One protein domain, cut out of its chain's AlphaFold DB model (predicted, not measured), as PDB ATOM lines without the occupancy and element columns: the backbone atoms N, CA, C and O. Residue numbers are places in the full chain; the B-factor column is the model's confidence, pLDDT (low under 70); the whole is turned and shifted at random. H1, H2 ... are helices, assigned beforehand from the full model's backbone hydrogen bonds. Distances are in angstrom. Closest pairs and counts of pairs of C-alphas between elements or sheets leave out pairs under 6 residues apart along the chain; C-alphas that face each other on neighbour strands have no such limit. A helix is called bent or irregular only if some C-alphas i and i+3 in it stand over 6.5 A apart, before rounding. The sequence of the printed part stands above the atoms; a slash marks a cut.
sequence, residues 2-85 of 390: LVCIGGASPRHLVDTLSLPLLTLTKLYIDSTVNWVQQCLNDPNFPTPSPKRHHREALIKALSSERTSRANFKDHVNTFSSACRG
ATOM      1  N   LEU A   2     150.525 147.928 173.932       90.88
ATOM      2  CA  LEU A   2     151.335 146.698 173.839       90.88
ATOM      3  C   LEU A   2     150.533 145.449 173.438       90.88
ATOM      4  O   LEU A   2     151.039 144.642 172.677       90.88
ATOM      5  N   VAL A   3     149.269 145.325 173.855       90.81
ATOM      6  CA  VAL A   3     148.364 144.241 173.406       90.81
ATOM      7  C   VAL A   3     148.087 144.309 171.894       90.81
ATOM      8  O   VAL A   3     148.119 143.295 171.199       90.81
ATOM      9  N   CYS A   4     147.876 145.513 171.352       88.12
ATOM     10  CA  CYS A   4     147.668 145.717 169.915       88.12
ATOM     11  C   CYS A   4     148.937 145.400 169.114       88.12
ATOM     12  O   CYS A   4     148.851 144.715 168.093       88.12
ATOM     13  N   ILE A   5     150.100 145.844 169.613       91.38
ATOM     14  CA  ILE A   5     151.424 145.493 169.074       91.38
ATOM     15  C   ILE A   5     151.631 143.974 169.156       91.38
ATOM     16  O   ILE A   5     152.085 143.365 168.193       91.38
ATOM     17  N   GLY A   6     151.228 143.343 170.257       88.06
ATOM     18  CA  GLY A   6     151.429 141.922 170.526       88.06
ATOM     19  C   GLY A   6     150.551 140.964 169.721       88.06
ATOM     20  O   GLY A   6     150.807 139.768 169.720       88.06
ATOM     21  N   GLY A   7     149.534 141.444 169.006       87.00
ATOM     22  CA  GLY A   7     148.712 140.544 168.197       87.00
ATOM     23  C   GLY A   7     147.297 141.017 167.929       87.00
ATOM     24  O   GLY A   7     146.756 140.692 166.876       87.00
ATOM     25  N   ALA A   8     146.724 141.819 168.834       85.62
ATOM     26  CA  ALA A   8     145.299 142.161 168.808       85.62
ATOM     27  C   ALA A   8     144.890 143.137 167.687       85.62
ATOM     28  O   ALA A   8     143.703 143.363 167.477       85.62
ATOM     29  N   SER A   9     145.852 143.717 166.961       84.12
ATOM     30  CA  SER A   9     145.598 144.548 165.776       84.12
ATOM     31  C   SER A   9     146.241 143.955 164.512       84.12
ATOM     32  O   SER A   9     147.214 143.204 164.628       84.12
ATOM     33  N   PRO A  10     145.749 144.267 163.299       80.50
ATOM     34  CA  PRO A  10     146.438 143.947 162.047       80.50
ATOM     35  C   PRO A  10     147.871 144.501 161.988       80.50
ATOM     36  O   PRO A  10     148.137 145.597 162.475       80.50
ATOM     37  N   ARG A  11     148.802 143.777 161.343       78.38
ATOM     38  CA  ARG A  11     150.237 144.148 161.311       78.38
ATOM     39  C   ARG A  11     150.502 145.539 160.731       78.38
ATOM     40  O   ARG A  11     151.332 146.258 161.264       78.38
ATOM     41  N   HIS A  12     149.761 145.943 159.701       77.25
ATOM     42  CA  HIS A  12     149.921 147.260 159.076       77.25
ATOM     43  C   HIS A  12     149.597 148.434 160.024       77.25
ATOM     44  O   HIS A  12     149.992 149.562 159.753       77.25
ATOM     45  N   LEU A  13     148.901 148.191 161.145       79.75
ATOM     46  CA  LEU A  13     148.626 149.213 162.160       79.75
ATOM     47  C   LEU A  13     149.732 149.329 163.217       79.75
ATOM     48  O   LEU A  13     149.735 150.297 163.976       79.75
ATOM     49  N   VAL A  14     150.680 148.386 163.276       85.81
ATOM     50  CA  VAL A  14     151.774 148.396 164.266       85.81
ATOM     51  C   VAL A  14     152.669 149.623 164.075       85.81
ATOM     52  O   VAL A  14     153.016 150.283 165.054       85.81
ATOM     53  N   ASP A  15     152.929 150.016 162.828       80.12
ATOM     54  CA  ASP A  15     153.669 151.240 162.509       80.12
ATOM     55  C   ASP A  15     152.971 152.497 163.030       80.12
ATOM     56  O   ASP A  15     153.618 153.389 163.584       80.12
ATOM     57  N   THR A  16     151.648 152.565 162.895       86.00
ATOM     58  CA  THR A  16     150.845 153.676 163.416       86.00
ATOM     59  C   THR A  16     150.856 153.689 164.942       86.00
ATOM     60  O   THR A  16     150.953 154.754 165.544       86.00
ATOM     61  N   LEU A  17     150.829 152.515 165.579       85.06
ATOM     62  CA  LEU A  17     150.869 152.358 167.037       85.06
ATOM     63  C   LEU A  17     152.254 152.628 167.644       85.06
ATOM     64  O   LEU A  17     152.338 153.010 168.812       85.06
ATOM     65  N   SER A  18     153.331 152.483 166.865       87.25
ATOM     66  CA  SER A  18     154.696 152.808 167.303       87.25
ATOM     67  C   SER A  18     154.888 154.308 167.558       87.25
ATOM     68  O   SER A  18     155.674 154.696 168.419       87.25
ATOM     69  N   LEU A  19     154.154 155.165 166.839       86.88
ATOM     70  CA  LEU A  19     154.346 156.611 166.902       86.88
ATOM     71  C   LEU A  19     153.870 157.208 168.237       86.88
ATOM     72  O   LEU A  19     154.661 157.918 168.855       86.88
ATOM     73  N   PRO A  20     152.661 156.900 168.749       88.81
ATOM     74  CA  PRO A  20     152.270 157.279 170.104       88.81
ATOM     75  C   PRO A  20     153.226 156.754 171.181       88.81
ATOM     76  O   PRO A  20     153.528 157.485 172.120       88.81
ATOM     77  N   LEU A  21     153.743 155.525 171.038       87.50
ATOM     78  CA  LEU A  21     154.697 154.954 171.996       87.50
ATOM     79  C   LEU A  21     156.028 155.721 172.002       87.50
ATOM     80  O   LEU A  21     156.556 156.040 173.068       87.50
ATOM     81  N   LEU A  22     156.542 156.076 170.822       88.06
ATOM     82  CA  LEU A  22     157.735 156.911 170.686       88.06
ATOM     83  C   LEU A  22     157.514 158.305 171.282       88.06
ATOM     84  O   LEU A  22     158.394 158.835 171.952       88.06
ATOM     85  N   THR A  23     156.340 158.899 171.061       87.31
ATOM     86  CA  THR A  23     155.985 160.202 171.638       87.31
ATOM     87  C   THR A  23     155.955 160.145 173.166       87.31
ATOM     88  O   THR A  23     156.539 161.016 173.804       87.31
ATOM     89  N   LEU A  24     155.357 159.106 173.760       86.31
ATOM     90  CA  LEU A  24     155.379 158.894 175.214       86.31
ATOM     91  C   LEU A  24     156.810 158.772 175.743       86.31
ATOM     92  O   LEU A  24     157.152 159.397 176.741       86.31
ATOM     93  N   THR A  25     157.662 158.054 175.017       85.62
ATOM     94  CA  THR A  25     159.075 157.871 175.369       85.62
ATOM     95  C   THR A  25     159.856 159.185 175.341       85.62
ATOM     96  O   THR A  25     160.699 159.418 176.196       85.62
ATOM     97  N   LYS A  26     159.559 160.075 174.387       83.75
ATOM     98  CA  LYS A  26     160.207 161.392 174.290       83.75
ATOM     99  C   LYS A  26     159.730 162.392 175.341       83.75
ATOM    100  O   LYS A  26     160.482 163.294 175.685       83.75
ATOM    101  N   LEU A  27     158.484 162.269 175.797       86.25
ATOM    102  CA  LEU A  27     157.891 163.190 176.772       86.25
ATOM    103  C   LEU A  27     158.086 162.719 178.221       86.25
ATOM    104  O   LEU A  27     158.224 163.548 179.113       86.25
ATOM    105  N   TYR A  28     158.096 161.404 178.449       89.88
ATOM    106  CA  TYR A  28     158.087 160.778 179.772       89.88
ATOM    107  C   TYR A  28     158.927 159.493 179.768       89.88
ATOM    108  O   TYR A  28     158.391 158.399 179.964       89.88
ATOM    109  N   ILE A  29     160.233 159.599 179.498       86.31
ATOM    110  CA  ILE A  29     161.111 158.433 179.305       86.31
ATOM    111  C   ILE A  29     161.090 157.476 180.506       86.31
ATOM    112  O   ILE A  29     160.741 156.307 180.343       86.31
ATOM    113  N   ASP A  30     161.333 157.982 181.718       88.19
ATOM    114  CA  ASP A  30     161.422 157.165 182.935       88.19
ATOM    115  C   ASP A  30     160.097 156.469 183.259       88.19
ATOM    116  O   ASP A  30     160.057 155.272 183.559       88.19
ATOM    117  N   SER A  31     158.982 157.200 183.150       92.06
ATOM    118  CA  SER A  31     157.645 156.649 183.391       92.06
ATOM    119  C   SER A  31     157.270 155.610 182.336       92.06
ATOM    120  O   SER A  31     156.780 154.537 182.682       92.06
ATOM    121  N   THR A  32     157.545 155.887 181.058       89.69
ATOM    122  CA  THR A  32     157.214 154.985 179.946       89.69
ATOM    123  C   THR A  32     158.020 153.693 180.025       89.69
ATOM    124  O   THR A  32     157.446 152.613 179.887       89.69
ATOM    125  N   VAL A  33     159.327 153.781 180.293       91.56
ATOM    126  CA  VAL A  33     160.196 152.610 180.478       91.56
ATOM    127  C   VAL A  33     159.707 151.769 181.656       91.56
ATOM    128  O   VAL A  33     159.512 150.567 181.486       91.56
ATOM    129  N   ASN A  34     159.427 152.384 182.810       92.69
ATOM    130  CA  ASN A  34     158.951 151.667 183.995       92.69
ATOM    131  C   ASN A  34     157.598 150.972 183.746       92.69
ATOM    132  O   ASN A  34     157.452 149.787 184.039       92.69
ATOM    133  N   TRP A  35     156.622 151.659 183.140       92.81
ATOM    134  CA  TRP A  35     155.322 151.059 182.814       92.81
ATOM    135  C   TRP A  35     155.450 149.888 181.839       92.81
ATOM    136  O   TRP A  35     154.863 148.830 182.064       92.81
ATOM    137  N   VAL A  36     156.235 150.046 180.768       91.69
ATOM    138  CA  VAL A  36     156.438 148.968 179.789       91.69
ATOM    139  C   VAL A  36     157.171 147.790 180.427       91.69
ATOM    140  O   VAL A  36     156.778 146.647 180.209       91.69
ATOM    141  N   GLN A  37     158.190 148.043 181.248       92.75
ATOM    142  CA  GLN A  37     158.931 146.997 181.943       92.75
ATOM    143  C   GLN A  37     158.043 146.221 182.922       92.75
ATOM    144  O   GLN A  37     158.078 144.994 182.923       92.75
ATOM    145  N   GLN A  38     157.184 146.903 183.686       92.81
ATOM    146  CA  GLN A  38     156.199 146.249 184.554       92.81
ATOM    147  C   GLN A  38     155.246 145.348 183.761       92.81
ATOM    148  O   GLN A  38     155.006 144.214 184.169       92.81
ATOM    149  N   CYS A  39     154.757 145.804 182.604       91.31
ATOM    150  CA  CYS A  39     153.915 144.981 181.739       91.31
ATOM    151  C   CYS A  39     154.661 143.766 181.164       91.31
ATOM    152  O   CYS A  39     154.100 142.679 181.093       91.31
ATOM    153  N   LEU A  40     155.912 143.935 180.726       90.50
ATOM    154  CA  LEU A  40     156.693 142.869 180.086       90.50
ATOM    155  C   LEU A  40     157.327 141.879 181.073       90.50
ATOM    156  O   LEU A  40     157.829 140.844 180.624       90.50
ATOM    157  N   ASN A  41     157.295 142.165 182.377       89.25
ATOM    158  CA  ASN A  41     157.693 141.225 183.427       89.25
ATOM    159  C   ASN A  41     156.718 140.044 183.558       89.25
ATOM    160  O   ASN A  41     157.130 138.979 184.014       89.25
ATOM    161  N   ASP A  42     155.457 140.199 183.137       89.88
ATOM    162  CA  ASP A  42     154.537 139.069 183.010       89.88
ATOM    163  C   ASP A  42     154.916 138.240 181.763       89.88
ATOM    164  O   ASP A  42     154.830 138.743 180.631       89.88
ATOM    165  N   PRO A  43     155.337 136.971 181.927       84.50
ATOM    166  CA  PRO A  43     155.740 136.126 180.808       84.50
ATOM    167  C   PRO A  43     154.598 135.861 179.820       84.50
ATOM    168  O   PRO A  43     154.872 135.624 178.647       84.50
ATOM    169  N   ASN A  44     153.335 135.949 180.248       88.06
ATOM    170  CA  ASN A  44     152.171 135.722 179.390       88.06
ATOM    171  C   ASN A  44     151.720 136.983 178.640       88.06
ATOM    172  O   ASN A  44     150.897 136.893 177.729       88.06
ATOM    173  N   PHE A  45     152.268 138.150 178.983       85.44
ATOM    174  CA  PHE A  45     151.905 139.425 178.377       85.44
ATOM    175  C   PHE A  45     152.951 139.904 177.350       85.44
ATOM    176  O   PHE A  45     154.153 139.786 177.600       85.44
ATOM    177  N   PRO A  46     152.545 140.515 176.213       85.25
ATOM    178  CA  PRO A  46     151.186 140.516 175.656       85.25
ATOM    179  C   PRO A  46     150.794 139.151 175.061       85.25
ATOM    180  O   PRO A  46     149.613 138.888 174.870       85.25
ATOM    181  N   THR A  47     151.785 138.305 174.772       87.25
ATOM    182  CA  THR A  47     151.658 136.883 174.433       87.25
ATOM    183  C   THR A  47     152.864 136.140 175.039       87.25
ATOM    184  O   THR A  47     153.868 136.791 175.351       87.25
ATOM    185  N   PRO A  48     152.824 134.803 175.194       84.62
ATOM    186  CA  PRO A  48     153.962 134.037 175.718       84.62
ATOM    187  C   PRO A  48     155.111 133.858 174.710       84.62
ATOM    188  O   PRO A  48     156.218 133.482 175.089       84.62
ATOM    189  N   SER A  49     154.873 134.141 173.428       85.12
ATOM    190  CA  SER A  49     155.807 133.883 172.322       85.12
ATOM    191  C   SER A  49     157.144 134.657 172.369       85.12
ATOM    192  O   SER A  49     158.172 134.078 172.011       85.12
ATOM    193  N   PRO A  50     157.219 135.940 172.789       86.88
ATOM    194  CA  PRO A  50     158.472 136.691 172.792       86.88
ATOM    195  C   PRO A  50     159.461 136.184 173.844       86.88
ATOM    196  O   PRO A  50     159.259 136.344 175.051       86.88
ATOM    197  N   LYS A  51     160.599 135.675 173.362       85.94
ATOM    198  CA  LYS A  51     161.793 135.379 174.172       85.94
ATOM    199  C   LYS A  51     162.316 136.623 174.910       85.94
ATOM    200  O   LYS A  51     162.126 137.756 174.467       85.94
ATOM    201  N   ARG A  52     163.049 136.401 176.010       83.31
ATOM    202  CA  ARG A  52     163.613 137.446 176.888       83.31
ATOM    203  C   ARG A  52     164.365 138.553 176.134       83.31
ATOM    204  O   ARG A  52     164.127 139.725 176.401       83.31
ATOM    205  N   HIS A  53     165.187 138.199 175.145       83.31
ATOM    206  CA  HIS A  53     165.955 139.178 174.365       83.31
ATOM    207  C   HIS A  53     165.071 140.134 173.545       83.31
ATOM    208  O   HIS A  53     165.422 141.299 173.395       83.31
ATOM    209  N   HIS A  54     163.901 139.695 173.061       86.44
ATOM    210  CA  HIS A  54     162.954 140.580 172.373       86.44
ATOM    211  C   HIS A  54     162.390 141.643 173.325       86.44
ATOM    212  O   HIS A  54     162.238 142.804 172.949       86.44
ATOM    213  N   ARG A  55     162.097 141.244 174.571       88.94
ATOM    214  CA  ARG A  55     161.586 142.136 175.626       88.94
ATOM    215  C   ARG A  55     162.651 143.157 176.027       88.94
ATOM    216  O   ARG A  55     162.374 144.351 176.062       88.94
ATOM    217  N   GLU A  56     163.880 142.695 176.251       88.19
ATOM    218  CA  GLU A  56     165.021 143.549 176.600       88.19
ATOM    219  C   GLU A  56     165.381 144.530 175.473       88.19
ATOM    220  O   GLU A  56     165.664 145.694 175.747       88.19
ATOM    221  N   ALA A  57     165.306 144.106 174.205       85.56
ATOM    222  CA  ALA A  57     165.555 144.978 173.058       85.56
ATOM    223  C   ALA A  57     164.528 146.119 172.956       85.56
ATOM    224  O   ALA A  57     164.913 147.266 172.727       85.56
ATOM    225  N   LEU A  58     163.239 145.833 173.175       89.69
ATOM    226  CA  LEU A  58     162.201 146.866 173.191       89.69
ATOM    227  C   LEU A  58     162.409 147.853 174.350       89.69
ATOM    228  O   LEU A  58     162.321 149.061 174.142       89.69
ATOM    229  N   ILE A  59     162.739 147.357 175.547       90.31
ATOM    230  CA  ILE A  59     163.045 148.208 176.708       90.31
ATOM    231  C   ILE A  59     164.260 149.096 176.415       90.31
ATOM    232  O   ILE A  59     164.196 150.305 176.615       90.31
ATOM    233  N   LYS A  60     165.337 148.538 175.851       87.44
ATOM    234  CA  LYS A  60     166.536 149.304 175.483       87.44
ATOM    235  C   LYS A  60     166.238 150.400 174.457       87.44
ATOM    236  O   LYS A  60     166.789 151.494 174.557       87.44
ATOM    237  N   ALA A  61     165.367 150.124 173.486       86.00
ATOM    238  CA  ALA A  61     164.944 151.115 172.501       86.00
ATOM    239  C   ALA A  61     164.156 152.272 173.137       86.00
ATOM    240  O   ALA A  61     164.339 153.419 172.725       86.00
ATOM    241  N   LEU A  62     163.328 151.975 174.148       85.25
ATOM    242  CA  LEU A  62     162.588 152.965 174.939       85.25
ATOM    243  C   LEU A  62     163.520 153.801 175.831       85.25
ATOM    244  O   LEU A  62     163.330 154.999 175.966       85.25
ATOM    245  N   SER A  63     164.559 153.205 176.411       81.19
ATOM    246  CA  SER A  63     165.495 153.927 177.287       81.19
ATOM    247  C   SER A  63     166.513 154.801 176.543       81.19
ATOM    248  O   SER A  63     167.299 155.497 177.179       81.19
ATOM    249  N   SER A  64     166.556 154.758 175.208       79.56
ATOM    250  CA  SER A  64     167.557 155.484 174.421       79.56
ATOM    251  C   SER A  64     167.026 156.831 173.918       79.56
ATOM    252  O   SER A  64     166.199 156.900 173.008       79.56
ATOM    253  N   GLU A  65     167.600 157.919 174.438       61.53
ATOM    254  CA  GLU A  65     167.306 159.301 174.025       61.53
ATOM    255  C   GLU A  65     167.667 159.595 172.557       61.53
ATOM    256  O   GLU A  65     167.149 160.532 171.950       61.53
ATOM    257  N   ARG A  66     168.550 158.783 171.958       68.31
ATOM    258  CA  ARG A  66     169.036 158.948 170.577       68.31
ATOM    259  C   ARG A  66     168.305 158.071 169.558       68.31
ATOM    260  O   ARG A  66     168.700 158.033 168.393       68.31
ATOM    261  N   THR A  67     167.257 157.346 169.954       71.00
ATOM    262  CA  THR A  67     166.560 156.435 169.036       71.00
ATOM    263  C   THR A  67     165.789 157.222 167.970       71.00
ATOM    264  O   THR A  67     164.864 157.983 168.264       71.00
ATOM    265  N   SER A  68     166.158 157.031 166.700       76.75
ATOM    266  CA  SER A  68     165.449 157.633 165.567       76.75
ATOM    267  C   SER A  68     164.055 157.019 165.394       76.75
ATOM    268  O   SER A  68     163.786 155.897 165.823       76.75
ATOM    269  N   ARG A  69     163.151 157.737 164.715       75.25
ATOM    270  CA  ARG A  69     161.792 157.238 164.436       75.25
ATOM    271  C   ARG A  69     161.799 155.919 163.655       75.25
ATOM    272  O   ARG A  69     160.943 155.081 163.910       75.25
ATOM    273  N   ALA A  70     162.733 155.760 162.717       71.25
ATOM    274  CA  ALA A  70     162.890 154.535 161.934       71.25
ATOM    275  C   ALA A  70     163.368 153.379 162.822       71.25
ATOM    276  O   ALA A  70     162.686 152.370 162.935       71.25
ATOM    277  N   ASN A  71     164.443 153.596 163.583       76.06
ATOM    278  CA  ASN A  71     165.002 152.567 164.455       76.06
ATOM    279  C   ASN A  71     164.002 152.114 165.537       76.06
ATOM    280  O   ASN A  71     163.885 150.931 165.851       76.06
ATOM    281  N   PHE A  72     163.219 153.042 166.095       83.56
ATOM    282  CA  PHE A  72     162.191 152.694 167.074       83.56
ATOM    283  C   PHE A  72     161.078 151.821 166.477       83.56
ATOM    284  O   PHE A  72     160.632 150.866 167.113       83.56
ATOM    285  N   LYS A  73     160.646 152.122 165.244       85.75
ATOM    286  CA  LYS A  73     159.670 151.299 164.518       85.75
ATOM    287  C   LYS A  73     160.170 149.872 164.342       85.75
ATOM    288  O   LYS A  73     159.411 148.945 164.606       85.75
ATOM    289  N   ASP A  74     161.436 149.694 163.984       82.69
ATOM    290  CA  ASP A  74     162.019 148.367 163.769       82.69
ATOM    291  C   ASP A  74     161.999 147.518 165.041       82.69
ATOM    292  O   ASP A  74     161.619 146.346 165.001       82.69
ATOM    293  N   HIS A  75     162.302 148.114 166.196       86.94
ATOM    294  CA  HIS A  75     162.213 147.427 167.486       86.94
ATOM    295  C   HIS A  75     160.769 147.022 167.825       86.94
ATOM    296  O   HIS A  75     160.529 145.898 168.272       86.94
ATOM    297  N   VAL A  76     159.791 147.897 167.567       90.31
ATOM    298  CA  VAL A  76     158.362 147.605 167.787       90.31
ATOM    299  C   VAL A  76     157.852 146.523 166.828       90.31
ATOM    300  O   VAL A  76     157.107 145.636 167.248       90.31
ATOM    301  N   ASN A  77     158.277 146.543 165.564       87.88
ATOM    302  CA  ASN A  77     157.905 145.550 164.554       87.88
ATOM    303  C   ASN A  77     158.554 144.187 164.816       87.88
ATOM    304  O   ASN A  77     157.890 143.153 164.695       87.88
ATOM    305  N   THR A  78     159.814 144.175 165.254       86.44
ATOM    306  CA  THR A  78     160.521 142.963 165.690       86.44
ATOM    307  C   THR A  78     159.809 142.340 166.884       86.44
ATOM    308  O   THR A  78     159.477 141.155 166.868       86.44
ATOM    309  N   PHE A  79     159.475 143.154 167.890       91.00
ATOM    310  CA  PHE A  79     158.715 142.699 169.048       91.00
ATOM    311  C   PHE A  79     157.321 142.177 168.659       91.00
ATOM    312  O   PHE A  79     156.939 141.087 169.078       91.00
ATOM    313  N   SER A  80     156.584 142.885 167.791       92.81
ATOM    314  CA  SER A  80     155.277 142.433 167.278       92.81
ATOM    315  C   SER A  80     155.365 141.094 166.544       92.81
ATOM    316  O   SER A  80     154.492 140.239 166.697       92.81
ATOM    317  N   SER A  81     156.425 140.895 165.760       87.31
ATOM    318  CA  SER A  81     156.659 139.660 165.008       87.31
ATOM    319  C   SER A  81     156.932 138.487 165.946       87.31
ATOM    320  O   SER A  81     156.301 137.436 165.809       87.31
ATOM    321  N   ALA A  82     157.761 138.709 166.971       87.25
ATOM    322  CA  ALA A  82     158.008 137.739 168.030       87.25
ATOM    323  C   ALA A  82     156.721 137.381 168.795       87.25
ATOM    324  O   ALA A  82     156.458 136.204 169.038       87.25
ATOM    325  N   CYS A  83     155.862 138.359 169.111       88.69
ATOM    326  CA  CYS A  83     154.578 138.095 169.772       88.69
ATOM    327  C   CYS A  83     153.646 137.199 168.945       88.69
ATOM    328  O   CYS A  83     152.858 136.441 169.512       88.69
ATOM    329  N   ARG A  84     153.759 137.266 167.615       88.94
ATOM    330  CA  ARG A  84     152.957 136.499 166.652       88.94
ATOM    331  C   ARG A  84     153.596 135.166 166.247       88.94
ATOM    332  O   ARG A  84     153.049 134.499 165.374       88.94
ATOM    333  N   GLY A  85     154.729 134.789 166.847       81.81
ATOM    334  CA  GLY A  85     155.425 133.530 166.557       81.81
ATOM    335  C   GLY A  85     156.140 133.503 165.203       81.81
ATOM    336  O   GLY A  85     156.351 132.432 164.643       81.81
TER     337      GLY A  85
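What this domain is: This is residues 2 to 85 of the 390 residues of the protein "Hypothetical protein" of Rotaria socialis (UniProt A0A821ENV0). Two layers of helices are packed face to face: H2 and H3 meet at a corner as a V with the short H1 in its mouth, and the antiparallel hairpin of H4 and H5 covers them. H5 crosses H2 steeply, while H4 runs back along H3. The printed part has 84 residues with five named helices, H1 to H5 in chain order, and no named strand; the class is all helix. It is compact, with a radius of gyration of the C-alphas of 11.5 A and spans of 29 by 26 by 17 A.

How they stand to each other: H2, residues 11 to 27, is the longest helix. It and H5, residues 69 to 83, are the hubs, touching three other helices each. H2 touches H5 at a steep tilt of 55 degrees, opposite ways; their closest C-alphas are those of Ser 18 and Lys 73, 5.9 A apart. With residues 11 to 17 alone, H2 touches H1, residues 2 to 8, in a hairpin at a shallow tilt of 9 degrees, closest at the C-alphas of Ile 5 and Val 14, 5.6 A. H1 also touches H5, the same way at a steep tilt of 52 degrees, with the C-alphas of Gly 6 and Cys 83 closest at 5.0 A. H2 and H3, residues 29 to 40, touch only at the corner, and only just, with 3 pairs of C-alphas within 8 A; the closest are those of Thr 25 and Thr 32, 5.7 A. H4, residues 52 to 62, forms hairpins with H3, at 18 degrees, and with H5, at 24 degrees. The closest C-alphas are those of Val 33 and Leu 62, 6.0 A, and of Leu 58 and His 75, 5.7 A. The helix packing is part aligned, part crossed. H3 and H5 are apart. In H3, H4 and H5 every O i to N i+4 pair is within hydrogen-bond range; in H1 2 of 3 are, in H2 8 of 13.

Where its parts are: H2 measures 25.7 A from C-alpha 11 at (150.237, 144.148, 161.311) to C-alpha 27 at (157.891, 163.190, 176.772). H5 measures 21.1 A and ends with C-alpha 83 at (154.578, 138.095, 169.772). H3 is 16.2 A long, H4 15.7 A and H1 9.1 A. H1 is irregular, but only just: C-alphas 5 and 8 are 7.0 A apart.

The domain as a whole: The two C-alphas farthest apart, those of Leu 27 and Gly 85, are 31.5 A apart. The printed part has no cut. The link from H3 to H4, 11 residues, is long. The mean pLDDT of the printed part is 85.7, and residues 65 to 66 are under 70.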